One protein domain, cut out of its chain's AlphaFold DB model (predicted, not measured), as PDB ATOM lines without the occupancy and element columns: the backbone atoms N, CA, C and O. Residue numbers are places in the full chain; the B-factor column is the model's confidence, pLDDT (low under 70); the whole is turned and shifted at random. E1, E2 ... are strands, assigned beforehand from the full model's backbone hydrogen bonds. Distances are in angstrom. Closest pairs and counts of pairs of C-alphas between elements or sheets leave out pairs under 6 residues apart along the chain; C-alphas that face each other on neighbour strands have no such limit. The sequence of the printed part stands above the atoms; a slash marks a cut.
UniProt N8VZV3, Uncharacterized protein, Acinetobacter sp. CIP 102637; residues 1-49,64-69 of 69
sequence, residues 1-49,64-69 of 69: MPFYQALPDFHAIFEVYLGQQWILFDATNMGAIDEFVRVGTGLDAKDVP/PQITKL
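AT A GLANCE: This is residues 1 to 49 and 64 to 69 of the 69 residues of an uncharacterized protein of Acinetobacter sp. CIP 102637 (UniProt N8VZV3). This model has little regular structure: one small two-stranded hairpin, E1 and E2, reaches out from a loose set of loops, residues 1 to 13 before it and residues 26 to 49 after it. The printed part has 55 residues, with no named helix and the antiparallel strands E1 then E2, 10 residues in all; the class is all strand. It is loose, with a radius of gyration of the C-alphas of 12.7 A, and spans 34 by 28 by 23 A.

IN THESE COORDINATES: Residues 1 to 13 hold no named element. E1, residues 14 to 18, begins at C-alpha 14 (24.179, 94.899, 23.107) and is 12.6 A long. E2, residues 21 to 25, is 13.0 A long and ends at C-alpha 25 (20.793, 96.817, 26.995).

HOW THE PARTS SIT: E1 and E2 form a hairpin with a tight link of 2 residues. Their directions stand at 143 degrees. C-alphas 15 and 24 face each other at 4.5 A. N 16 and O 23 are within hydrogen-bond range at 2.9 A, as are N 25 and O 14 at 2.9 A.

THE WHOLE: The C-alphas of Phe 3 and Gln 20, the two farthest apart, are 36.7 A apart. Residues 50 to 63 are not printed; C-alphas 49 and 64 are 14.7 A apart across this cut. The mean pLDDT of the printed part is 90.0; residues 1 to 3 and residue 5 are under 70.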
ATOM      1  N   MET A   1      27.386  93.136  38.984       59.44
ATOM      2  CA  MET A   1      28.413  92.487  39.843       59.44
ATOM      3  C   MET A   1      28.570  93.295  41.135       59.44
ATOM      4  O   MET A   1      29.263  94.300  41.104       59.44
ATOM      5  N   PRO A   2      27.929  92.923  42.258       56.72
ATOM      6  CA  PRO A   2      27.818  93.798  43.438       56.72
ATOM      7  C   PRO A   2      29.134  94.064  44.200       56.72
ATOM      8  O   PRO A   2      29.139  94.882  45.111       56.72
ATOM      9  N   PHE A   3      30.243  93.411  43.830       62.50
ATOM     10  CA  PHE A   3      31.541  93.527  44.514       62.50
ATOM     11  C   PHE A   3      32.687  94.020  43.616       62.50
ATOM     12  O   PHE A   3      33.837  94.022  44.046       62.50
ATOM     13  N   TYR A   4      32.405  94.415  42.369       71.38
ATOM     14  CA  TYR A   4      33.430  94.888  41.435       71.38
ATOM     15  C   TYR A   4      33.316  96.401  41.251       71.38
ATOM     16  O   TYR A   4      32.338  96.884  40.683       71.38
ATOM     17  N   GLN A   5      34.317  97.144  41.724       69.31
ATOM     18  CA  GLN A   5      34.481  98.554  41.386       69.31
ATOM     19  C   GLN A   5      35.298  98.639  40.095       69.31
ATOM     20  O   GLN A   5      36.508  98.412  40.105       69.31
ATOM     21  N   ALA A   6      34.627  98.928  38.982       72.44
ATOM     22  CA  ALA A   6      35.280  99.063  37.687       72.44
ATOM     23  C   ALA A   6      36.132 100.342  37.638       72.44
ATOM     24  O   ALA A   6      35.673 101.424  38.013       72.44
ATOM     25  N   LEU A   7      37.371 100.219  37.160       84.19
ATOM     26  CA  LEU A   7      38.125 101.368  36.656       84.19
ATOM     27  C   LEU A   7      37.580 101.754  35.268       84.19
ATOM     28  O   LEU A   7      36.970 100.909  34.614       84.19
ATOM     29  N   PRO A   8      37.795 102.995  34.795       88.38
ATOM     30  CA  PRO A   8      37.391 103.385  33.447       88.38
ATOM     31  C   PRO A   8      38.021 102.478  32.383       88.38
ATOM     32  O   PRO A   8      39.247 102.419  32.268       88.38
ATOM     33  N   ASP A   9      37.176 101.810  31.601       91.25
ATOM     34  CA  ASP A   9      37.563 100.935  30.493       91.25
ATOM     35  C   ASP A   9      36.586 101.101  29.311       91.25
ATOM     36  O   ASP A   9      35.561 101.779  29.429       91.25
ATOM     37  N   PHE A  10      36.897 100.501  28.161       93.38
ATOM     38  CA  PHE A  10      35.895 100.273  27.126       93.38
ATOM     39  C   PHE A  10      34.857  99.278  27.644       93.38
ATOM     40  O   PHE A  10      35.199  98.250  28.226       93.38
ATOM     41  N   HIS A  11      33.583  99.573  27.406       92.94
ATOM     42  CA  HIS A  11      32.474  98.727  27.834       92.94
ATOM     43  C   HIS A  11      31.699  98.232  26.621       92.94
ATOM     44  O   HIS A  11      31.400  99.009  25.713       92.94
ATOM     45  N   ALA A  12      31.377  96.942  26.610       94.38
ATOM     46  CA  ALA A  12      30.567  96.332  25.568       94.38
ATOM     47  C   ALA A  12      29.163  96.060  26.108       94.38
ATOM     48  O   ALA A  12      28.983  95.433  27.151       94.38
ATOM     49  N   ILE A  13      28.174  96.517  25.353       95.06
ATOM     50  CA  ILE A  13      26.747  96.293  25.583       95.06
ATOM     51  C   ILE A  13      26.137  95.743  24.293       95.06
ATOM     52  O   ILE A  13      26.833  95.631  23.281       95.06
ATOM     53  N   PHE A  14      24.852  95.400  24.305       96.12
ATOM     54  CA  PHE A  14      24.179  94.899  23.107       96.12
ATOM     55  C   PHE A  14      22.938  95.716  22.767       96.12
ATOM     56  O   PHE A  14      22.377  96.429  23.600       96.12
ATOM     57  N   GLU A  15      22.517  95.602  21.510       96.50
ATOM     58  CA  GLU A  15      21.357  96.293  20.963       96.50
ATOM     59  C   GLU A  15      20.359  95.250  20.456       96.50
ATOM     60  O   GLU A  15      20.750  94.260  19.836       96.50
ATOM     61  N   VAL A  16      19.066  95.461  20.695       97.19
ATOM     62  CA  VAL A  16      17.998  94.617  20.139       97.19
ATOM     63  C   VAL A  16      17.075  95.483  19.304       97.19
ATOM     64  O   VAL A  16      16.636  96.545  19.748       97.19
ATOM     65  N   TYR A  17      16.762  95.021  18.095       97.75
ATOM     66  CA  TYR A  17      15.793  95.689  17.238       97.75
ATOM     67  C   TYR A  17      14.369  95.341  17.682       97.75
ATOM     68  O   TYR A  17      13.896  94.225  17.468       97.75
ATOM     69  N   LEU A  18      13.686  96.294  18.313       98.19
ATOM     70  CA  LEU A  18      12.337  96.137  18.857       98.19
ATOM     71  C   LEU A  18      11.483  97.329  18.436       98.19
ATOM     72  O   LEU A  18      11.878  98.474  18.619       98.19
ATOM     73  N   GLY A  19      10.297  97.079  17.879       97.31
ATOM     74  CA  GLY A  19       9.353  98.158  17.567       97.31
ATOM     75  C   GLY A  19       9.904  99.216  16.602       97.31
ATOM     76  O   GLY A  19       9.648 100.399  16.797       97.31
ATOM     77  N   GLN A  20      10.637  98.791  15.567       97.62
ATOM     78  CA  GLN A  20      11.235  99.647  14.527       97.62
ATOM     79  C   GLN A  20      12.405 100.537  14.986       97.62
ATOM     80  O   GLN A  20      12.732 101.524  14.332       97.62
ATOM     81  N   GLN A  21      13.054 100.188  16.096       97.88
ATOM     82  CA  GLN A  21      14.205 100.915  16.626       97.88
ATOM     83  C   GLN A  21      15.204  99.966  17.292       97.88
ATOM     84  O   GLN A  21      14.844  98.879  17.742       97.88
ATOM     85  N   TRP A  22      16.463 100.394  17.361       96.94
ATOM     86  CA  TRP A  22      17.504  99.724  18.139       96.94
ATOM     87  C   TRP A  22      17.455 100.203  19.589       96.94
ATOM     88  O   TRP A  22      17.558 101.400  19.847       96.94
ATOM     89  N   ILE A  23      17.302  99.269  20.525       95.88
ATOM     90  CA  ILE A  23      17.269  99.533  21.966       95.88
ATOM     91  C   ILE A  23      18.527  98.955  22.612       95.88
ATOM     92  O   ILE A  23      18.850  97.793  22.376       95.88
ATOM     93  N   LEU A  24      19.221  99.753  23.426       95.81
ATOM     94  CA  LEU A  24      20.439  99.351  24.136       95.81
ATOM     95  C   LEU A  24      20.101  98.608  25.435       95.81
ATOM     96  O   LEU A  24      19.182  98.995  26.157       95.81
ATOM     97  N   PHE A  25      20.900  97.594  25.763       94.75
ATOM     98  CA  PHE A  25      20.793  96.817  26.995       94.75
ATOM     99  C   PHE A  25      22.175  96.552  27.599       94.75
ATOM    100  O   PHE A  25      23.088  96.109  26.903       94.75
ATOM    101  N   ASP A  26      22.296  96.739  28.915       94.06
ATOM    102  CA  ASP A  26      23.467  96.336  29.700       94.06
ATOM    103  C   ASP A  26      23.055  95.345  30.799       94.06
ATOM    104  O   ASP A  26      22.477  95.718  31.819       94.06
ATOM    105  N   ALA A  27      23.375  94.063  30.608       91.56
ATOM    106  CA  ALA A  27      23.089  93.021  31.595       91.56
ATOM    107  C   ALA A  27      23.998  93.099  32.837       91.56
ATOM    108  O   ALA A  27      23.700  92.490  33.867       91.56
ATOM    109  N   THR A  28      25.119  93.820  32.755       89.19
ATOM    110  CA  THR A  28      26.079  93.952  33.858       89.19
ATOM    111  C   THR A  28      25.666  95.023  34.863       89.19
ATOM    112  O   THR A  28      26.056  94.931  36.037       89.19
ATOM    113  N   ASN A  29      24.859  95.989  34.406       88.38
ATOM    114  CA  ASN A  29      24.429  97.173  35.142       88.38
ATOM    115  C   ASN A  29      25.622  97.948  35.740       88.38
ATOM    116  O   ASN A  29      25.572  98.381  36.892       88.38
ATOM    117  N   MET A  30      26.736  98.029  34.997       87.25
ATOM    118  CA  MET A  30      27.975  98.683  35.450       87.25
ATOM    119  C   MET A  30      28.020 100.179  35.124       87.25
ATOM    120  O   MET A  30      28.783 100.905  35.757       87.25
ATOM    121  N   GLY A  31      27.206 100.648  34.176       84.44
ATOM    122  CA  GLY A  31      27.086 102.061  33.834       84.44
ATOM    123  C   GLY A  31      25.673 102.418  33.388       84.44
ATOM    124  O   GLY A  31      24.902 101.556  32.963       84.44
ATOM    125  N   ALA A  32      25.326 103.697  33.509       88.31
ATOM    126  CA  ALA A  32      24.058 104.206  33.012       88.31
ATOM    127  C   ALA A  32      24.095 104.275  31.475       88.31
ATOM    128  O   ALA A  32      25.055 104.776  30.889       88.31
ATOM    129  N   ILE A  33      23.063 103.737  30.817       89.44
ATOM    130  CA  ILE A  33      23.030 103.571  29.352       89.44
ATOM    131  C   ILE A  33      23.183 104.912  28.616       89.44
ATOM    132  O   ILE A  33      23.806 104.971  27.558       89.44
ATOM    133  N   ASP A  34      22.636 105.984  29.182       89.19
ATOM    134  CA  ASP A  34      22.684 107.354  28.671       89.19
ATOM    135  C   ASP A  34      24.041 108.051  28.873       89.19
ATOM    136  O   ASP A  34      24.273 109.118  28.302       89.19
ATOM    137  N   GLU A  35      24.958 107.453  29.637       88.69
ATOM    138  CA  GLU A  35      26.317 107.966  29.839       88.69
ATOM    139  C   GLU A  35      27.358 107.319  28.914       88.69
ATOM    140  O   GLU A  35      28.505 107.775  28.861       88.69
ATOM    141  N   PHE A  36      26.982 106.285  28.153       91.06
ATOM    142  CA  PHE A  36      27.882 105.656  27.192       91.06
ATOM    143  C   PHE A  36      28.029 106.477  25.908       91.06
ATOM    144  O   PHE A  36      27.062 106.961  25.321       91.06
ATOM    145  N   VAL A  37      29.265 106.553  25.409       92.56
ATOM    146  CA  VAL A  37      29.575 107.082  24.075       92.56
ATOM    147  C   VAL A  37      29.772 105.906  23.126       92.56
ATOM    148  O   VAL A  37      30.627 105.051  23.356       92.56
ATOM    149  N   ARG A  38      28.990 105.853  22.044       93.56
ATOM    150  CA  ARG A  38      29.100 104.780  21.048       93.56
ATOM    151  C   ARG A  38      30.417 104.889  20.279       93.56
ATOM    152  O   ARG A  38      30.626 105.857  19.555       93.56
ATOM    153  N   VAL A  39      31.266 103.867  20.406       95.38
ATOM    154  CA  VAL A  39      32.513 103.726  19.631       95.38
ATOM    155  C   VAL A  39      32.275 102.950  18.328       95.38
ATOM    156  O   VAL A  39      32.801 103.328  17.286       95.38
ATOM    157  N   GLY A  40      31.448 101.902  18.363       96.00
ATOM    158  CA  GLY A  40      31.088 101.094  17.197       96.00
ATOM    159  C   GLY A  40      29.959 100.106  17.504       96.00
ATOM    160  O   GLY A  40      29.645  99.874  18.669       96.00
ATOM    161  N   THR A  41      29.368  99.530  16.454       97.25
ATOM    162  CA  THR A  41      28.357  98.459  16.523       97.25
ATOM    163  C   THR A  41      28.714  97.400  15.472       97.25
ATOM    164  O   THR A  41      29.094  97.751  14.356       97.25
ATOM    165  N   GLY A  42      28.597  96.117  15.818       97.00
ATOM    166  CA  GLY A  42      28.906  94.976  14.949       97.00
ATOM    167  C   GLY A  42      28.119  93.734  15.370       97.00
ATOM    168  O   GLY A  42      27.369  93.799  16.346       97.00
ATOM    169  N   LEU A  43      28.262  92.618  14.645       96.94
ATOM    170  CA  LEU A  43      27.574  91.372  15.003       96.94
ATOM    171  C   LEU A  43      28.086  90.833  16.342       96.94
ATOM    172  O   LEU A  43      27.303  90.382  17.177       96.94
ATOM    173  N   ASP A  44      29.403  90.899  16.535       96.94
ATOM    174  CA  ASP A  44      30.092  90.532  17.765       96.94
ATOM    175  C   ASP A  44      31.444  91.268  17.895       96.94
ATOM    176  O   ASP A  44      31.768  92.179  17.127       96.94
ATOM    177  N   ALA A  45      32.253  90.869  18.880       95.94
ATOM    178  CA  ALA A  45      33.550  91.475  19.174       95.94
ATOM    179  C   ALA A  45      34.576  91.395  18.024       95.94
ATOM    180  O   ALA A  45      35.538  92.160  18.022       95.94
ATOM    181  N   LYS A  46      34.399  90.494  17.050       96.25
ATOM    182  CA  LYS A  46      35.272  90.386  15.875       96.25
ATOM    183  C   LYS A  46      35.115  91.579  14.935       96.25
ATOM    184  O   LYS A  46      36.093  91.977  14.306       96.25
ATOM    185  N   ASP A  47      33.908  92.129  14.836       96.88
ATOM    186  CA  ASP A  47      33.610  93.263  13.954       96.88
ATOM    187  C   ASP A  47      33.966  94.608  14.601       96.88
ATOM    188  O   ASP A  47      34.222  95.588  13.902       96.88
ATOM    189  N   VAL A  48      34.001  94.653  15.937       97.12
ATOM    190  CA  VAL A  48      34.297  95.857  16.730       97.12
ATOM    191  C   VAL A  48      35.409  95.641  17.772       97.12
ATOM    192  O   VAL A  48      35.217  95.924  18.958       97.12
ATOM    193  N   PRO A  49      36.596  95.146  17.377       96.12
ATOM    194  CA  PRO A  49      37.706  94.996  18.304       96.12
ATOM    195  C   PRO A  49      38.290  96.370  18.650       96.12
ATOM    196  O   PRO A  49      38.429  97.234  17.785       96.12
ATOM    197  N   PRO A  64      40.924 105.009  28.848       92.94
ATOM    198  CA  PRO A  64      39.769 105.666  28.249       92.94
ATOM    199  C   PRO A  64      39.141 106.648  29.247       92.94
ATOM    200  O   PRO A  64      39.093 106.391  30.451       92.94
ATOM    201  N   GLN A  65      38.701 107.808  28.755       91.44
ATOM    202  CA  GLN A  65      38.076 108.856  29.564       91.44
ATOM    203  C   GLN A  65      36.954 109.528  28.768       91.44
ATOM    204  O   GLN A  65      37.131 109.840  27.593       91.44
ATOM    205  N   ILE A  66      35.827 109.793  29.429       89.69
ATOM    206  CA  ILE A  66      34.732 110.618  28.908       89.69
ATOM    207  C   ILE A  66      34.734 111.924  29.706       89.69
ATOM    208  O   ILE A  66      34.811 111.900  30.933       89.69
ATOM    209  N   THR A  67      34.674 113.063  29.017       90.56
ATOM    210  CA  THR A  67      34.555 114.391  29.640       90.56
ATOM    211  C   THR A  67      33.242 115.016  29.190       90.56
ATOM    212  O   THR A  67      32.999 115.113  27.989       90.56
ATOM    213  N   LYS A  68      32.393 115.422  30.141       85.50
ATOM    214  CA  LYS A  68      31.202 116.237  29.856       85.50
ATOM    215  C   LYS A  68      31.650 117.700  29.726       85.50
ATOM    216  O   LYS A  68      32.436 118.154  30.559       85.50
ATOM    217  N   LEU A  69      31.213 118.374  28.661       79.69
ATOM    218  CA  LEU A  69      31.450 119.807  28.443       79.69
ATOM    219  C   LEU A  69      30.482 120.656  29.272       79.69
ATOM    220  O   LEU A  69      29.336 120.193  29.473       79.69
TER     221      LEU A  69